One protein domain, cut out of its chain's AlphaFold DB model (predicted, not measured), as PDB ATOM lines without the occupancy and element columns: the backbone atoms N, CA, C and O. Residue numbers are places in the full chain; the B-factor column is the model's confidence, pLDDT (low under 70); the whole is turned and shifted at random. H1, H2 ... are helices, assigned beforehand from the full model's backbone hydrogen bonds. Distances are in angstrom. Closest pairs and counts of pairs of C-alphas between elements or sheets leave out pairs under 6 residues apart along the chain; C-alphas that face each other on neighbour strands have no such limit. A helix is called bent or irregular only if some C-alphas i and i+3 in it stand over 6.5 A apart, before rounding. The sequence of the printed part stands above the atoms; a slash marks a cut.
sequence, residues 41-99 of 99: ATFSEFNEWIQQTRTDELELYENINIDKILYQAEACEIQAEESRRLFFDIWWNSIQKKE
ATOM      1  N   ALA A  41       7.281  18.314  47.352       95.75
ATOM      2  CA  ALA A  41       8.411  17.553  46.837       95.75
ATOM      3  C   ALA A  41       8.071  16.818  45.543       95.75
ATOM      4  O   ALA A  41       7.157  15.991  45.536       95.75
ATOM      5  N   THR A  42       8.847  17.069  44.492       97.19
ATOM      6  CA  THR A  42       8.890  16.299  43.239       97.19
ATOM      7  C   THR A  42       9.582  14.950  43.418       97.19
ATOM      8  O   THR A  42      10.326  14.734  44.379       97.19
ATOM      9  N   PHE A  43       9.400  14.034  42.460       97.12
ATOM     10  CA  PHE A  43      10.184  12.794  42.435       97.12
ATOM     11  C   PHE A  43      11.697  13.065  42.392       97.12
ATOM     12  O   PHE A  43      12.457  12.356  43.050       97.12
ATOM     13  N   SER A  44      12.137  14.097  41.660       97.69
ATOM     14  CA  SER A  44      13.560  14.451  41.568       97.69
ATOM     15  C   SER A  44      14.127  14.840  42.932       97.69
ATOM     16  O   SER A  44      15.131  14.272  43.355       97.69
ATOM     17  N   GLU A  45      13.454  15.745  43.649       96.94
ATOM     18  CA  GLU A  45      13.869  16.179  44.990       96.94
ATOM     19  C   GLU A  45      13.829  15.018  45.987       96.94
ATOM     20  O   GLU A  45      14.776  14.812  46.744       96.94
ATOM     21  N   PHE A  46      12.776  14.194  45.941       96.12
ATOM     22  CA  PHE A  46      12.695  13.004  46.781       96.12
ATOM     23  C   PHE A  46      13.849  12.029  46.511       96.12
ATOM     24  O   PHE A  46      14.472  11.540  47.452       96.12
ATOM     25  N   ASN A  47      14.168  11.758  45.243       96.56
ATOM     26  CA  ASN A  47      15.284  10.888  44.883       96.56
ATOM     27  C   ASN A  47      16.622  11.466  45.366       96.56
ATOM     28  O   ASN A  47      17.428  10.724  45.921       96.56
ATOM     29  N   GLU A  48      16.847  12.772  45.216       96.19
ATOM     30  CA  GLU A  48      18.044  13.442  45.733       96.19
ATOM     31  C   GLU A  48      18.193  13.261  47.247       96.19
ATOM     32  O   GLU A  48      19.263  12.852  47.703       96.19
ATOM     33  N   TRP A  49      17.121  13.465  48.021       94.69
ATOM     34  CA  TRP A  49      17.132  13.229  49.469       94.69
ATOM     35  C   TRP A  49      17.468  11.775  49.804       94.69
ATOM     36  O   TRP A  49      18.290  11.510  50.677       94.69
ATOM     37  N   ILE A  50      16.892  10.814  49.075       93.94
ATOM     38  CA  ILE A  50      17.204   9.394  49.267       93.94
ATOM     39  C   ILE A  50      18.687   9.104  48.997       93.94
ATOM     40  O   ILE A  50      19.302   8.373  49.777       93.94
ATOM     41  N   GLN A  51      19.273   9.653  47.925       94.06
ATOM     42  CA  GLN A  51      20.690   9.427  47.614       94.06
ATOM     43  C   GLN A  51      21.622  10.071  48.650       94.06
ATOM     44  O   GLN A  51      22.641   9.473  49.001       94.06
ATOM     45  N   GLN A  52      21.263  11.246  49.172       93.12
ATOM     46  CA  GLN A  52      21.999  11.892  50.263       93.12
ATOM     47  C   GLN A  52      21.989  11.005  51.511       93.12
ATOM     48  O   GLN A  52      23.046  10.591  51.981       93.12
ATOM     49  N   THR A  53      20.814  10.566  51.965       91.62
ATOM     50  CA  THR A  53      20.702   9.676  53.129       91.62
ATOM     51  C   THR A  53      21.404   8.330  52.914       91.62
ATOM     52  O   THR A  53      21.997   7.798  53.844       91.62
ATOM     53  N   ARG A  54      21.400   7.768  51.694       90.50
ATOM     54  CA  ARG A  54      22.173   6.546  51.379       90.50
ATOM     55  C   ARG A  54      23.676   6.733  51.580       90.50
ATOM     56  O   ARG A  54      24.368   5.760  51.865       90.50
ATOM     57  N   THR A  55      24.165   7.951  51.371       92.00
ATOM     58  CA  THR A  55      25.580   8.297  51.516       92.00
ATOM     59  C   THR A  55      25.938   8.533  52.981       92.00
ATOM     60  O   THR A  55      26.975   8.049  53.430       92.00
ATOM     61  N   ASP A  56      25.065   9.223  53.718       92.19
ATOM     62  CA  ASP A  56      25.379   9.739  55.054       92.19
ATOM     63  C   ASP A  56      24.891   8.838  56.206       92.19
ATOM     64  O   ASP A  56      25.530   8.797  57.255       92.19
ATOM     65  N   GLU A  57      23.782   8.110  56.026       90.69
ATOM     66  CA  GLU A  57      23.073   7.358  57.079       90.69
ATOM     67  C   GLU A  57      22.432   6.063  56.517       90.69
ATOM     68  O   GLU A  57      21.215   5.847  56.581       90.69
ATOM     69  N   LEU A  58      23.244   5.187  55.909       86.94
ATOM     70  CA  LEU A  58      22.771   3.973  55.222       86.94
ATOM     71  C   LEU A  58      21.951   3.035  56.130       86.94
ATOM     72  O   LEU A  58      21.025   2.368  55.660       86.94
ATOM     73  N   GLU A  59      22.262   2.991  57.424       91.12
ATOM     74  CA  GLU A  59      21.586   2.173  58.434       91.12
ATOM     75  C   GLU A  59      20.083   2.458  58.544       91.12
ATOM     76  O   GLU A  59      19.301   1.565  58.871       91.12
ATOM     77  N   LEU A  60      19.636   3.667  58.187       86.62
ATOM     78  CA  LEU A  60      18.214   4.022  58.184       86.62
ATOM     79  C   LEU A  60      17.405   3.211  57.168       86.62
ATOM     80  O   LEU A  60      16.180   3.124  57.268       86.62
ATOM     81  N   TYR A  61      18.083   2.619  56.187       90.00
ATOM     82  CA  TYR A  61      17.477   1.847  55.114       90.00
ATOM     83  C   TYR A  61      17.648   0.336  55.267       90.00
ATOM     84  O   TYR A  61      17.169  -0.402  54.411       90.00
ATOM     85  N   GLU A  62      18.239  -0.146  56.365       88.25
ATOM     86  CA  GLU A  62      18.535  -1.573  56.576       88.25
ATOM     87  C   GLU A  62      17.293  -2.474  56.432       88.25
ATOM     88  O   GLU A  62      17.367  -3.579  55.901       88.25
ATOM     89  N   ASN A  63      16.122  -1.968  56.834       90.06
ATOM     90  CA  ASN A  63      14.853  -2.704  56.809       90.06
ATOM     91  C   ASN A  63      13.843  -2.149  55.792       90.06
ATOM     92  O   ASN A  63      12.648  -2.445  55.866       90.06
ATOM     93  N   ILE A  64      14.302  -1.323  54.849       90.50
ATOM     94  CA  ILE A  64      13.447  -0.638  53.880       90.50
ATOM     95  C   ILE A  64      13.905  -0.990  52.466       90.50
ATOM     96  O   ILE A  64      15.044  -0.755  52.079       90.50
ATOM     97  N   ASN A  65      12.987  -1.498  51.642       94.69
ATOM     98  CA  ASN A  65      13.265  -1.695  50.221       94.69
ATOM     99  C   ASN A  65      13.163  -0.352  49.477       94.69
ATOM    100  O   ASN A  65      12.117  -0.014  48.918       94.69
ATOM    101  N   ILE A  66      14.250   0.422  49.511       93.56
ATOM    102  CA  ILE A  66      14.302   1.765  48.923       93.56
ATOM    103  C   ILE A  66      14.121   1.743  47.407       93.56
ATOM    104  O   ILE A  66      13.442   2.618  46.881       93.56
ATOM    105  N   ASP A  67      14.634   0.734  46.705       95.19
ATOM    106  CA  ASP A  67      14.463   0.650  45.249       95.19
ATOM    107  C   ASP A  67      12.991   0.466  44.868       95.19
ATOM    108  O   ASP A  67      12.498   1.101  43.938       95.19
ATOM    109  N   LYS A  68      12.244  -0.332  45.642       96.69
ATOM    110  CA  LYS A  68      10.791  -0.449  45.475       96.69
ATOM    111  C   LYS A  68      10.076   0.873  45.760       96.69
ATOM    112  O   LYS A  68       9.123   1.192  45.055       96.69
ATOM    113  N   ILE A  69      10.509   1.628  46.770       94.56
ATOM    114  CA  ILE A  69       9.927   2.940  47.093       94.56
ATOM    115  C   ILE A  69      10.192   3.943  45.967       94.56
ATOM    116  O   ILE A  69       9.258   4.620  45.550       94.56
ATOM    117  N   LEU A  70      11.421   4.012  45.447       96.06
ATOM    118  CA  LEU A  70      11.771   4.879  44.320       96.06
ATOM    119  C   LEU A  70      10.971   4.508  43.068       96.06
ATOM    120  O   LEU A  70      10.390   5.388  42.444       96.06
ATOM    121  N   TYR A  71      10.851   3.213  42.765       97.81
ATOM    122  CA  TYR A  71      10.025   2.730  41.657       97.81
ATOM    123  C   TYR A  71       8.553   3.145  41.802       97.81
ATOM    124  O   TYR A  71       7.933   3.607  40.848       97.81
ATOM    125  N   GLN A  72       7.977   3.001  43.000       96.88
ATOM    126  CA  GLN A  72       6.598   3.417  43.261       96.88
ATOM    127  C   GLN A  72       6.426   4.938  43.189       96.88
ATOM    128  O   GLN A  72       5.419   5.403  42.666       96.88
ATOM    129  N   ALA A  73       7.395   5.704  43.693       95.75
ATOM    130  CA  ALA A  73       7.370   7.160  43.637       95.75
ATOM    131  C   ALA A  73       7.406   7.658  42.185       95.75
ATOM    132  O   ALA A  73       6.557   8.459  41.804       95.75
ATOM    133  N   GLU A  74       8.308   7.121  41.362       98.06
ATOM    134  CA  GLU A  74       8.394   7.451  39.936       98.06
ATOM    135  C   GLU A  74       7.099   7.082  39.198       98.06
ATOM    136  O   GLU A  74       6.529   7.902  38.478       98.06
ATOM    137  N   ALA A  75       6.577   5.871  39.431       98.19
ATOM    138  CA  ALA A  75       5.349   5.397  38.795       98.19
ATOM    139  C   ALA A  75       4.111   6.240  39.154       98.19
ATOM    140  O   ALA A  75       3.166   6.314  38.365       98.19
ATOM    141  N   CYS A  76       4.101   6.868  40.331       96.81
ATOM    142  CA  CYS A  76       3.001   7.707  40.798       96.81
ATOM    143  C   CYS A  76       3.216   9.209  40.548       96.81
ATOM    144  O   CYS A  76       2.319   9.984  40.874       96.81
ATOM    145  N   GLU A  77       4.340   9.640  39.966       97.69
ATOM    146  CA  GLU A  77       4.715  11.062  39.925       97.69
ATOM    147  C   GLU A  77       3.706  11.934  39.167       97.69
ATOM    148  O   GLU A  77       3.424  13.052  39.589       97.69
ATOM    149  N   ILE A  78       3.086  11.418  38.100       98.00
ATOM    150  CA  ILE A  78       2.043  12.154  37.362       98.00
ATOM    151  C   ILE A  78       0.851  12.467  38.281       98.00
ATOM    152  O   ILE A  78       0.384  13.602  38.341       98.00
ATOM    153  N   GLN A  79       0.380  11.472  39.036       97.62
ATOM    154  CA  GLN A  79      -0.727  11.648  39.978       97.62
ATOM    155  C   GLN A  79      -0.318  12.515  41.178       97.62
ATOM    156  O   GLN A  79      -1.125  13.298  41.690       97.62
ATOM    157  N   ALA A  80       0.925  12.369  41.645       96.12
ATOM    158  CA  ALA A  80       1.468  13.193  42.712       96.12
ATOM    159  C   ALA A  80       1.492  14.666  42.288       96.12
ATOM    160  O   ALA A  80       0.986  15.501  43.029       96.12
ATOM    161  N   GLU A  81       1.961  14.979  41.080       97.75
ATOM    162  CA  GLU A  81       1.990  16.337  40.530       97.75
ATOM    163  C   GLU A  81       0.597  16.974  40.452       97.75
ATOM    164  O   GLU A  81       0.398  18.099  40.917       97.75
ATOM    165  N   GLU A  82      -0.402  16.248  39.941       98.00
ATOM    166  CA  GLU A  82      -1.792  16.724  39.933       98.00
ATOM    167  C   GLU A  82      -2.293  17.032  41.352       98.00
ATOM    168  O   GLU A  82      -2.924  18.067  41.591       98.00
ATOM    169  N   SER A  83      -1.960  16.163  42.309       96.12
ATOM    170  CA  SER A  83      -2.336  16.330  43.714       96.12
ATOM    171  C   SER A  83      -1.618  17.515  44.371       96.12
ATOM    172  O   SER A  83      -2.259  18.268  45.105       96.12
ATOM    173  N   ARG A  84      -0.321  17.722  44.090       96.56
ATOM    174  CA  ARG A  84       0.468  18.862  44.592       96.56
ATOM    175  C   ARG A  84      -0.134  20.176  44.117       96.56
ATOM    176  O   ARG A  84      -0.426  21.053  44.930       96.56
ATOM    177  N   ARG A  85      -0.392  20.291  42.810       97.69
ATOM    178  CA  ARG A  85      -1.000  21.493  42.221       97.69
ATOM    179  C   ARG A  85      -2.359  21.790  42.839       97.69
ATOM    180  O   ARG A  85      -2.583  22.902  43.307       97.69
ATOM    181  N   LEU A  86      -3.229  20.782  42.922       96.50
ATOM    182  CA  LEU A  86      -4.552  20.947  43.517       96.50
ATOM    183  C   LEU A  86      -4.474  21.374  44.990       96.50
ATOM    184  O   LEU A  86      -5.239  22.240  45.416       96.50
ATOM    185  N   PHE A  87      -3.551  20.796  45.762       95.31
ATOM    186  CA  PHE A  87      -3.344  21.157  47.163       95.31
ATOM    187  C   PHE A  87      -3.003  22.644  47.313       95.31
ATOM    188  O   PHE A  87      -3.678  23.358  48.061       95.31
ATOM    189  N   PHE A  88      -2.002  23.130  46.573       95.50
ATOM    190  CA  PHE A  88      -1.582  24.529  46.662       95.50
ATOM    191  C   PHE A  88      -2.612  25.496  46.079       95.50
ATOM    192  O   PHE A  88      -2.823  26.557  46.664       95.50
ATOM    193  N   ASP A  89      -3.317  25.123  45.010       95.56
ATOM    194  CA  ASP A  89      -4.397  25.937  44.448       95.56
ATOM    195  C   ASP A  89      -5.553  26.101  45.449       95.56
ATOM    196  O   ASP A  89      -6.061  27.209  45.652       95.56
ATOM    197  N   ILE A  90      -5.973  25.022  46.120       92.25
ATOM    198  CA  ILE A  90      -7.023  25.080  47.149       92.25
ATOM    199  C   ILE A  90      -6.558  25.916  48.337       92.25
ATOM    200  O   ILE A  90      -7.305  26.781  48.807       92.25
ATOM    201  N   TRP A  91      -5.337  25.680  48.818       91.38
ATOM    202  CA  TRP A  91      -4.772  26.437  49.929       91.38
ATOM    203  C   TRP A  91      -4.712  27.932  49.608       91.38
ATOM    204  O   TRP A  91      -5.261  28.738  50.364       91.38
ATOM    205  N   TRP A  92      -4.138  28.298  48.460       92.50
ATOM    206  CA  TRP A  92      -4.015  29.686  48.028       92.50
ATOM    207  C   TRP A  92      -5.381  30.364  47.934       92.50
ATOM    208  O   TRP A  92      -5.603  31.427  48.511       92.50
ATOM    209  N   ASN A  93      -6.355  29.717  47.297       91.19
ATOM    210  CA  ASN A  93      -7.700  30.273  47.187       91.19
ATOM    211  C   ASN A  93      -8.412  30.386  48.544       91.19
ATOM    212  O   ASN A  93      -9.239  31.280  48.731       91.19
ATOM    213  N   SER A  94      -8.101  29.508  49.502       87.00
ATOM    214  CA  SER A  94      -8.698  29.549  50.841       87.00
ATOM    215  C   SER A  94      -8.265  30.768  51.658       87.00
ATOM    216  O   SER A  94      -9.055  31.250  52.462       87.00
ATOM    217  N   ILE A  95      -7.061  31.303  51.417       86.44
ATOM    218  CA  ILE A  95      -6.545  32.487  52.125       86.44
ATOM    219  C   ILE A  95      -6.878  33.807  51.414       86.44
ATOM    220  O   ILE A  95      -6.821  34.865  52.032       86.44
ATOM    221  N   GLN A  96      -7.243  33.760  50.127       83.19
ATOM    222  CA  GLN A  96      -7.671  34.945  49.367       83.19
ATOM    223  C   GLN A  96      -9.127  35.339  49.646       83.19
ATOM    224  O   GLN A  96      -9.507  36.495  49.450       83.19
ATOM    225  N   LYS A  97      -9.962  34.399  50.101       68.44
ATOM    226  CA  LYS A  97     -11.335  34.701  50.509       68.44
ATOM    227  C   LYS A  97     -11.303  35.494  51.816       68.44
ATOM    228  O   LYS A  97     -11.145  34.918  52.887       68.44
ATOM    229  N   LYS A  98     -11.449  36.818  51.719       55.88
ATOM    230  CA  LYS A  98     -11.870  37.636  52.859       55.88
ATOM    231  C   LYS A  98     -13.302  37.237  53.211       55.88
ATOM    232  O   LYS A  98     -14.167  37.296  52.336       55.88
ATOM    233  N   GLU A  99     -13.510  36.793  54.446       57.81
ATOM    234  CA  GLU A  99     -14.832  36.827  55.082       57.81
ATOM    235  C   GLU A  99     -15.334  38.274  55.188       57.81
ATOM    236  O   GLU A  99     -14.491  39.183  55.401       57.81
TER     237      GLU A  99
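AT A GLANCE: This is residues 41 to 99 of the 99 residues of the protein "Hypothetical protein" of Rotaria sordida (UniProt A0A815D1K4). One long helix, H3, bends into a wide, open L, and the shorter helix H1 runs loosely alongside its first arm, H3a, in the opposite direction, with the very short H2 in the turn between H1 and H3a. The second arm, H3b, carries the chain away from this pair, and its residues 85 to 96 stick out together with the tail 97 to 99, which gives the model much of its length. The printed part has 59 residues with three named helices, in the order H1, H2, H3, and no named strand; the class is all helix. The whole is extended, with a radius of gyration of the C-alphas of 16.0 A and spans of 51 by 23 by 18 A.

HOW THE PARTS SIT: Start with H3, residues 66 to 96, the longest helix. By its hydrogen bonds it was assigned as one helix, but it is bent: C-alphas 75 and 78 are 7.7 A apart. Its arms, H3a at residues 66 to 75 and H3b at residues 78 to 96, are about perpendicular, only just, at 71 degrees. Look next at H1, residues 43 to 56, which only just touches H3a, with 3 pairs of C-alphas within 8 A, and does so with residues 43 to 47 alone. The closest C-alphas of the two are those of Phe 43 and Glu 74, 6.2 A apart; the tilt is shallow at 10 degrees, and they run opposite ways. H2, residues 58 to 61, is close to H1 but not clearly touching, the closest C-alphas being those of Arg 54 and Tyr 61 at 7.6 A. H2 and H3a meet only through their link. H3b is apart from H1 and from H2. In H1, H3a and H3b every O i to N i+4 pair is within hydrogen-bond range, while H2 is too short for such a pair.

IN THESE COORDINATES: Find C-alpha 66 at (14.302, 1.765, 48.923); from there H3a runs 14.0 A to C-alpha 75. H3b then runs 27.5 A from C-alpha 78 to C-alpha 96 at (-7.671, 34.945, 49.367). Go back to C-alpha 43 at (10.184, 12.794, 42.435), where H1 begins and runs 20.0 A to C-alpha 56. H2 is 5.7 A from C-alpha 58 to C-alpha 61.

THE WHOLE: The two C-alphas farthest apart are those of Glu 62 and Glu 99, at 50.9 A. Residues 85 to 99, of which 85 to 96 belong to H3, stand free; the body without them spans 33 by 16 by 11 A. The printed part has no cut, and the links H1 to H2 and H2 to H3 are both tight. The mean pLDDT of the printed part is 92.3, and residues 97 to 99 are under 70.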